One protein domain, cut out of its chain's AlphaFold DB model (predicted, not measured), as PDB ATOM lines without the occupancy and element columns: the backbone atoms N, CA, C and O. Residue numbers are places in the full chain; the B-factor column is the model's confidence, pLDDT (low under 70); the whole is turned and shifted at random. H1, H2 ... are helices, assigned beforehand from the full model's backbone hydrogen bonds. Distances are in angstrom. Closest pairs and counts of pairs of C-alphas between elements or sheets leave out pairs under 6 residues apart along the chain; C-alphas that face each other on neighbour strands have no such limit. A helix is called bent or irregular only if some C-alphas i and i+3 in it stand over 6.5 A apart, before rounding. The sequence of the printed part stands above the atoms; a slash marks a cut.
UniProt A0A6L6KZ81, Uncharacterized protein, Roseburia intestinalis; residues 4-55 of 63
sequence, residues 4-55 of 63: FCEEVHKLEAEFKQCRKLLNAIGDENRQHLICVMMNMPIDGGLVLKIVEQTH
ATOM      1  N   PHE A   4     282.608 138.636 312.097       84.88
ATOM      2  CA  PHE A   4     281.275 138.635 311.491       84.88
ATOM      3  C   PHE A   4     280.622 137.242 311.488       84.88
ATOM      4  O   PHE A   4     279.420 137.101 311.693       84.88
ATOM      5  N   CYS A   5     281.413 136.187 311.276       91.62
ATOM      6  CA  CYS A   5     280.908 134.815 311.280       91.62
ATOM      7  C   CYS A   5     280.478 134.378 312.690       91.62
ATOM      8  O   CYS A   5     279.494 133.656 312.842       91.62
ATOM      9  N   GLU A   6     281.177 134.853 313.722       93.38
ATOM     10  CA  GLU A   6     280.844 134.574 315.122       93.38
ATOM     11  C   GLU A   6     279.539 135.266 315.540       93.38
ATOM     12  O   GLU A   6     278.693 134.640 316.180       93.38
ATOM     13  N   GLU A   7     279.324 136.517 315.122       96.19
ATOM     14  CA  GLU A   7     278.081 137.251 315.392       96.19
ATOM     15  C   GLU A   7     276.862 136.606 314.720       96.19
ATOM     16  O   GLU A   7     275.811 136.466 315.350       96.19
ATOM     17  N   VAL A   8     277.006 136.142 313.474       96.19
ATOM     18  CA  VAL A   8     275.930 135.440 312.755       96.19
ATOM     19  C   VAL A   8     275.560 134.128 313.452       96.19
ATOM     20  O   VAL A   8     274.376 133.856 313.648       96.19
ATOM     21  N   HIS A   9     276.543 133.331 313.882       96.69
ATOM     22  CA  HIS A   9     276.266 132.090 314.613       96.69
ATOM     23  C   HIS A   9     275.642 132.345 315.988       96.69
ATOM     24  O   HIS A   9     274.762 131.594 316.414       96.69
ATOM     25  N   LYS A  10     276.058 133.412 316.679       96.81
ATOM     26  CA  LYS A  10     275.442 133.816 317.946       96.81
ATOM     27  C   LYS A  10     273.969 134.180 317.745       96.81
ATOM     28  O   LYS A  10     273.120 133.661 318.467       96.81
ATOM     29  N   LEU A  11     273.660 134.989 316.731       96.56
ATOM     30  CA  LEU A  11     272.283 135.353 316.394       96.56
ATOM     31  C   LEU A  11     271.440 134.121 316.034       96.56
ATOM     32  O   LEU A  11     270.304 133.987 316.484       96.56
ATOM     33  N   GLU A  12     271.989 133.197 315.245       97.25
ATOM     34  CA  GLU A  12     271.308 131.949 314.895       97.25
ATOM     35  C   GLU A  12     270.985 131.111 316.143       97.25
ATOM     36  O   GLU A  12     269.878 130.574 316.271       97.25
ATOM     37  N   ALA A  13     271.937 131.005 317.074       97.56
ATOM     38  CA  ALA A  13     271.759 130.283 318.326       97.56
ATOM     39  C   ALA A  13     270.671 130.924 319.201       97.56
ATOM     40  O   ALA A  13     269.777 130.216 319.669       97.56
ATOM     41  N   GLU A  14     270.687 132.249 319.351       97.19
ATOM     42  CA  GLU A  14     269.664 133.005 320.087       97.19
ATOM     43  C   GLU A  14     268.278 132.849 319.440       97.19
ATOM     44  O   GLU A  14     267.285 132.581 320.120       97.19
ATOM     45  N   PHE A  15     268.195 132.904 318.110       96.50
ATOM     46  CA  PHE A  15     266.936 132.700 317.395       96.50
ATOM     47  C   PHE A  15     266.395 131.275 317.584       96.50
ATOM     48  O   PHE A  15     265.206 131.067 317.846       96.50
ATOM     49  N   LYS A  16     267.270 130.265 317.508       96.75
ATOM     50  CA  LYS A  16     266.918 128.866 317.795       96.75
ATOM     51  C   LYS A  16     266.453 128.685 319.239       96.75
ATOM     52  O   LYS A  16     265.499 127.936 319.459       96.75
ATOM     53  N   GLN A  17     267.073 129.379 320.190       97.69
ATOM     54  CA  GLN A  17     266.684 129.363 321.598       97.69
ATOM     55  C   GLN A  17     265.278 129.952 321.801       97.69
ATOM     56  O   GLN A  17     264.469 129.378 322.532       97.69
ATOM     57  N   CYS A  18     264.944 131.026 321.083       97.75
ATOM     58  CA  CYS A  18     263.631 131.675 321.139       97.75
ATOM     59  C   CYS A  18     262.538 130.974 320.316       97.75
ATOM     60  O   CYS A  18     261.369 131.340 320.426       97.75
ATOM     61  N   ARG A  19     262.860 129.940 319.526       97.19
ATOM     62  CA  ARG A  19     261.917 129.279 318.603       97.19
ATOM     63  C   ARG A  19     260.599 128.864 319.255       97.19
ATOM     64  O   ARG A  19     259.540 129.068 318.675       97.19
ATOM     65  N   LYS A  20     260.641 128.278 320.456       95.50
ATOM     66  CA  LYS A  20     259.420 127.843 321.159       95.50
ATOM     67  C   LYS A  20     258.514 129.023 321.507       95.50
ATOM     68  O   LYS A  20     257.303 128.915 321.351       95.50
ATOM     69  N   LEU A  21     259.109 130.128 321.956       95.56
ATOM     70  CA  LEU A  21     258.387 131.346 322.304       95.56
ATOM     71  C   LEU A  21     257.796 131.998 321.054       95.56
ATOM     72  O   LEU A  21     256.607 132.284 321.029       95.56
ATOM     73  N   LEU A  22     258.603 132.154 320.001       95.19
ATOM     74  CA  LEU A  22     258.160 132.731 318.732       95.19
ATOM     75  C   LEU A  22     257.040 131.904 318.092       95.19
ATOM     76  O   LEU A  22     256.057 132.473 317.639       95.19
ATOM     77  N   ASN A  23     257.131 130.571 318.128       94.75
ATOM     78  CA  ASN A  23     256.057 129.701 317.646       94.75
ATOM     79  C   ASN A  23     254.783 129.833 318.491       94.75
ATOM     80  O   ASN A  23     253.689 129.830 317.945       94.75
ATOM     81  N   ALA A  24     254.912 129.932 319.817       92.50
ATOM     82  CA  ALA A  24     253.758 130.069 320.702       92.50
ATOM     83  C   ALA A  24     253.061 131.425 320.537       92.50
ATOM     84  O   ALA A  24     251.837 131.469 320.566       92.50
ATOM     85  N   ILE A  25     253.828 132.503 320.355       92.81
ATOM     86  CA  ILE A  25     253.285 133.835 320.083       92.81
ATOM     87  C   ILE A  25     252.783 133.924 318.645       92.81
ATOM     88  O   ILE A  25     251.859 134.669 318.404       92.81
ATOM     89  N   GLY A  26     253.334 133.184 317.683       94.12
ATOM     90  CA  GLY A  26     252.871 133.196 316.290       94.12
ATOM     91  C   GLY A  26     251.575 132.417 316.030       94.12
ATOM     92  O   GLY A  26     251.004 132.551 314.954       94.12
ATOM     93  N   ASP A  27     251.115 131.607 316.984       95.88
ATOM     94  CA  ASP A  27     249.880 130.828 316.878       95.88
ATOM     95  C   ASP A  27     248.658 131.686 317.238       95.88
ATOM     96  O   ASP A  27     248.552 132.195 318.354       95.88
ATOM     97  N   GLU A  28     247.731 131.840 316.294       93.88
ATOM     98  CA  GLU A  28     246.557 132.718 316.413       93.88
ATOM     99  C   GLU A  28     245.684 132.389 317.634       93.88
ATOM    100  O   GLU A  28     245.287 133.281 318.385       93.88
ATOM    101  N   ASN A  29     245.451 131.101 317.897       91.06
ATOM    102  CA  ASN A  29     244.626 130.667 319.022       91.06
ATOM    103  C   ASN A  29     245.297 130.986 320.361       91.06
ATOM    104  O   ASN A  29     244.640 131.438 321.300       91.06
ATOM    105  N   ARG A  30     246.616 130.787 320.458       92.81
ATOM    106  CA  ARG A  30     247.390 131.170 321.642       92.81
ATOM    107  C   ARG A  30     247.443 132.682 321.828       92.81
ATOM    108  O   ARG A  30     247.321 133.120 322.968       92.81
ATOM    109  N   GLN A  31     247.592 133.474 320.763       92.56
ATOM    110  CA  GLN A  31     247.530 134.940 320.860       92.56
ATOM    111  C   GLN A  31     246.187 135.399 321.420       92.56
ATOM    112  O   GLN A  31     246.152 136.175 322.373       92.56
ATOM    113  N   HIS A  32     245.090 134.880 320.863       91.12
ATOM    114  CA  HIS A  32     243.743 135.183 321.334       91.12
ATOM    115  C   HIS A  32     243.575 134.825 322.812       91.12
ATOM    116  O   HIS A  32     243.137 135.650 323.610       91.12
ATOM    117  N   LEU A  33     244.017 133.626 323.203       90.06
ATOM    118  CA  LEU A  33     243.979 133.174 324.590       90.06
ATOM    119  C   LEU A  33     244.785 134.088 325.525       90.06
ATOM    120  O   LEU A  33     244.289 134.464 326.584       90.06
ATOM    121  N   ILE A  34     245.997 134.485 325.129       89.44
ATOM    122  CA  ILE A  34     246.837 135.421 325.890       89.44
ATOM    123  C   ILE A  34     246.115 136.766 326.057       89.44
ATOM    124  O   ILE A  34     246.069 137.291 327.167       89.44
ATOM    125  N   CYS A  35     245.495 137.298 325.000       89.62
ATOM    126  CA  CYS A  35     244.701 138.528 325.062       89.62
ATOM    127  C   CYS A  35     243.509 138.421 326.017       89.62
ATOM    128  O   CYS A  35     243.291 139.332 326.815       89.62
ATOM    129  N   VAL A  36     242.760 137.317 325.982       89.00
ATOM    130  CA  VAL A  36     241.657 137.080 326.924       89.00
ATOM    131  C   VAL A  36     242.189 137.035 328.357       89.00
ATOM    132  O   VAL A  36     241.705 137.766 329.217       89.00
ATOM    133  N   MET A  37     243.241 136.252 328.605       87.25
ATOM    134  CA  MET A  37     243.818 136.077 329.941       87.25
ATOM    135  C   MET A  37     244.416 137.369 330.517       87.25
ATOM    136  O   MET A  37     244.302 137.590 331.718       87.25
ATOM    137  N   MET A  38     245.004 138.242 329.691       88.31
ATOM    138  CA  MET A  38     245.517 139.550 330.137       88.31
ATOM    139  C   MET A  38     244.417 140.486 330.660       88.31
ATOM    140  O   MET A  38     244.712 141.382 331.447       88.31
ATOM    141  N   ASN A  39     243.167 140.283 330.239       86.31
ATOM    142  CA  ASN A  39     242.017 141.079 330.671       86.31
ATOM    143  C   ASN A  39     241.237 140.437 331.831       86.31
ATOM    144  O   ASN A  39     240.264 141.018 332.315       86.31
ATOM    145  N   MET A  40     241.637 139.246 332.285       87.00
ATOM    146  CA  MET A  40     240.990 138.543 333.390       87.00
ATOM    147  C   MET A  40     241.632 138.886 334.745       87.00
ATOM    148  O   MET A  40     242.823 139.203 334.811       87.00
ATOM    149  N   PRO A  41     240.878 138.782 335.856       85.00
ATOM    150  CA  PRO A  41     241.452 138.856 337.196       85.00
ATOM    151  C   PRO A  41     242.550 137.805 337.406       85.00
ATOM    152  O   PRO A  41     242.426 136.659 336.975       85.00
ATOM    153  N   ILE A  42     243.616 138.178 338.119       79.31
ATOM    154  CA  ILE A  42     244.696 137.255 338.499       79.31
ATOM    155  C   ILE A  42     244.265 136.496 339.761       79.31
ATOM    156  O   ILE A  42     244.735 136.763 340.864       79.31
ATOM    157  N   ASP A  43     243.315 135.578 339.596       84.19
ATOM    158  CA  ASP A  43     242.730 134.765 340.672       84.19
ATOM    159  C   ASP A  43     242.930 133.254 340.463       84.19
ATOM    160  O   ASP A  43     242.393 132.438 341.212       84.19
ATOM    161  N   GLY A  44     243.721 132.869 339.454       70.75
ATOM    162  CA  GLY A  44     243.881 131.467 339.062       70.75
ATOM    163  C   GLY A  44     242.631 130.897 338.385       70.75
ATOM    164  O   GLY A  44     242.326 129.721 338.576       70.75
ATOM    165  N   GLY A  45     241.905 131.737 337.636       70.94
ATOM    166  CA  GLY A  45     240.634 131.436 336.984       70.94
ATOM    167  C   GLY A  45     240.489 130.018 336.423       70.94
ATOM    168  O   GLY A  45     241.376 129.475 335.764       70.94
ATOM    169  N   LEU A  46     239.318 129.424 336.673       79.00
ATOM    170  CA  LEU A  46     238.937 128.110 336.155       79.00
ATOM    171  C   LEU A  46     239.023 128.091 334.626       79.00
ATOM    172  O   LEU A  46     238.529 129.003 333.964       79.00
ATOM    173  N   VAL A  47     239.553 127.000 334.067       82.31
ATOM    174  CA  VAL A  47     239.636 126.782 332.611       82.31
ATOM    175  C   VAL A  47     238.276 126.979 331.932       82.31
ATOM    176  O   VAL A  47     238.222 127.529 330.840       82.31
ATOM    177  N   LEU A  48     237.177 126.622 332.605       82.44
ATOM    178  CA  LEU A  48     235.824 126.838 332.094       82.44
ATOM    179  C   LEU A  48     235.507 128.324 331.855       82.44
ATOM    180  O   LEU A  48     235.018 128.673 330.789       82.44
ATOM    181  N   LYS A  49     235.882 129.215 332.785       84.12
ATOM    182  CA  LYS A  49     235.691 130.668 332.624       84.12
ATOM    183  C   LYS A  49     236.497 131.217 331.449       84.12
ATOM    184  O   LYS A  49     236.040 132.103 330.736       84.12
ATOM    185  N   ILE A  50     237.709 130.696 331.250       84.75
ATOM    186  CA  ILE A  50     238.550 131.063 330.108       84.75
ATOM    187  C   ILE A  50     237.869 130.617 328.810       84.75
ATOM    188  O   ILE A  50     237.758 131.396 327.868       84.75
ATOM    189  N   VAL A  51     237.360 129.385 328.773       85.75
ATOM    190  CA  VAL A  51     236.636 128.844 327.619       85.75
ATOM    191  C   VAL A  51     235.406 129.698 327.281       85.75
ATOM    192  O   VAL A  51     235.281 130.114 326.129       85.75
ATOM    193  N   GLU A  52     234.580 130.046 328.271       83.94
ATOM    194  CA  GLU A  52     233.418 130.937 328.111       83.94
ATOM    195  C   GLU A  52     233.803 132.294 327.499       83.94
ATOM    196  O   GLU A  52     233.110 132.804 326.624       83.94
ATOM    197  N   GLN A  53     234.934 132.870 327.912       82.25
ATOM    198  CA  GLN A  53     235.403 134.173 327.424       82.25
ATOM    199  C   GLN A  53     236.038 134.093 326.024       82.25
ATOM    200  O   GLN A  53     235.949 135.038 325.239       82.25
ATOM    201  N   THR A  54     236.681 132.969 325.686       84.38
ATOM    202  CA  THR A  54     237.406 132.816 324.411       84.38
ATOM    203  C   THR A  54     236.501 132.611 323.200       84.38
ATOM    204  O   THR A  54     236.939 132.920 322.093       84.38
ATOM    205  N   HIS A  55     235.276 132.095 323.378       80.12
ATOM    206  CA  HIS A  55     234.350 131.739 322.288       80.12
ATOM    207  C   HIS A  55     234.992 130.866 321.185       80.12
ATOM    208  O   HIS A  55     234.593 130.902 320.019       80.12
TER     209      HIS A  55
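AT A GLANCE: This is residues 4 to 55 of the 63 residues of an uncharacterized protein of Roseburia intestinalis (UniProt A0A6L6KZ81). A long helix, H1, sticks out as an arm with residues 4 to 24 from a small head made by two shorter helices, H2 and H3. H1 and H2 meet at a corner like an L, and a loop of residues 39 to 46 folds the printed part back from H2 so that H3 packs on H2 at a wide angle. The printed part has 52 residues with three named helices, H1, H2 and H3 in that order, and no named strand; the class is all helix. The whole is extended, with a radius of gyration of the C-alphas of 16.8 A, and it spans 51 by 21 by 14 A, the arm making most of the length.

IN THESE COORDINATES: H1 holds residues 4 to 26, 29.3 A from first to last C-alpha; it begins at C-alpha 4, at (281.275, 138.635, 311.491), and ends at C-alpha 26, at (252.871, 133.196, 316.290). H1 is irregular, with C-alphas 17 and 20 standing 7.4 A apart, and it has a kink of 55 degrees near residue 20. After Asp 27, H2 holds residues 28 to 38, 15.4 A from first to last C-alpha. H3 holds residues 47 to 54, 10.4 A long by the same measure, and ends at C-alpha 54, at (237.406, 132.816, 324.411).

HOW THE PARTS SIT: H1 and H2 touch only at the corner by their tight link, and only just, with 3 pairs of C-alphas within 8 A. H1 touches H2 with residues 24 to 25 alone; the closest C-alphas, those of Ile 25 and Gln 31, are 5.9 A apart. Their lines stand about perpendicular, at 74 degrees. H2 and H3 touch, with 6 pairs of C-alphas within 8 A; the closest C-alphas, those of Val 36 and Thr 54, are 6.5 A apart. Their lines stand at 72 degrees, only just about perpendicular. H1 and H3 are apart. In H2 and H3 every O i to N i+4 pair is within hydrogen-bond range, and in H1 17 of 19 are.

THE WHOLE: The outline is a rod, and the two C-alphas farthest apart, those of Phe 4 and Leu 48, are 51.3 A from each other. Without residues 4 to 24, which stand free, the body has 31 residues and spans 26 by 17 by 11 A, with a radius of gyration of 9.3 A. The printed part has no cut. The link from H1 to H2 is tight, the link from H2 to H3, with 8 residues, is short, and no link is long. The mean pLDDT of the printed part is 89.9, and no printed residue is under 70.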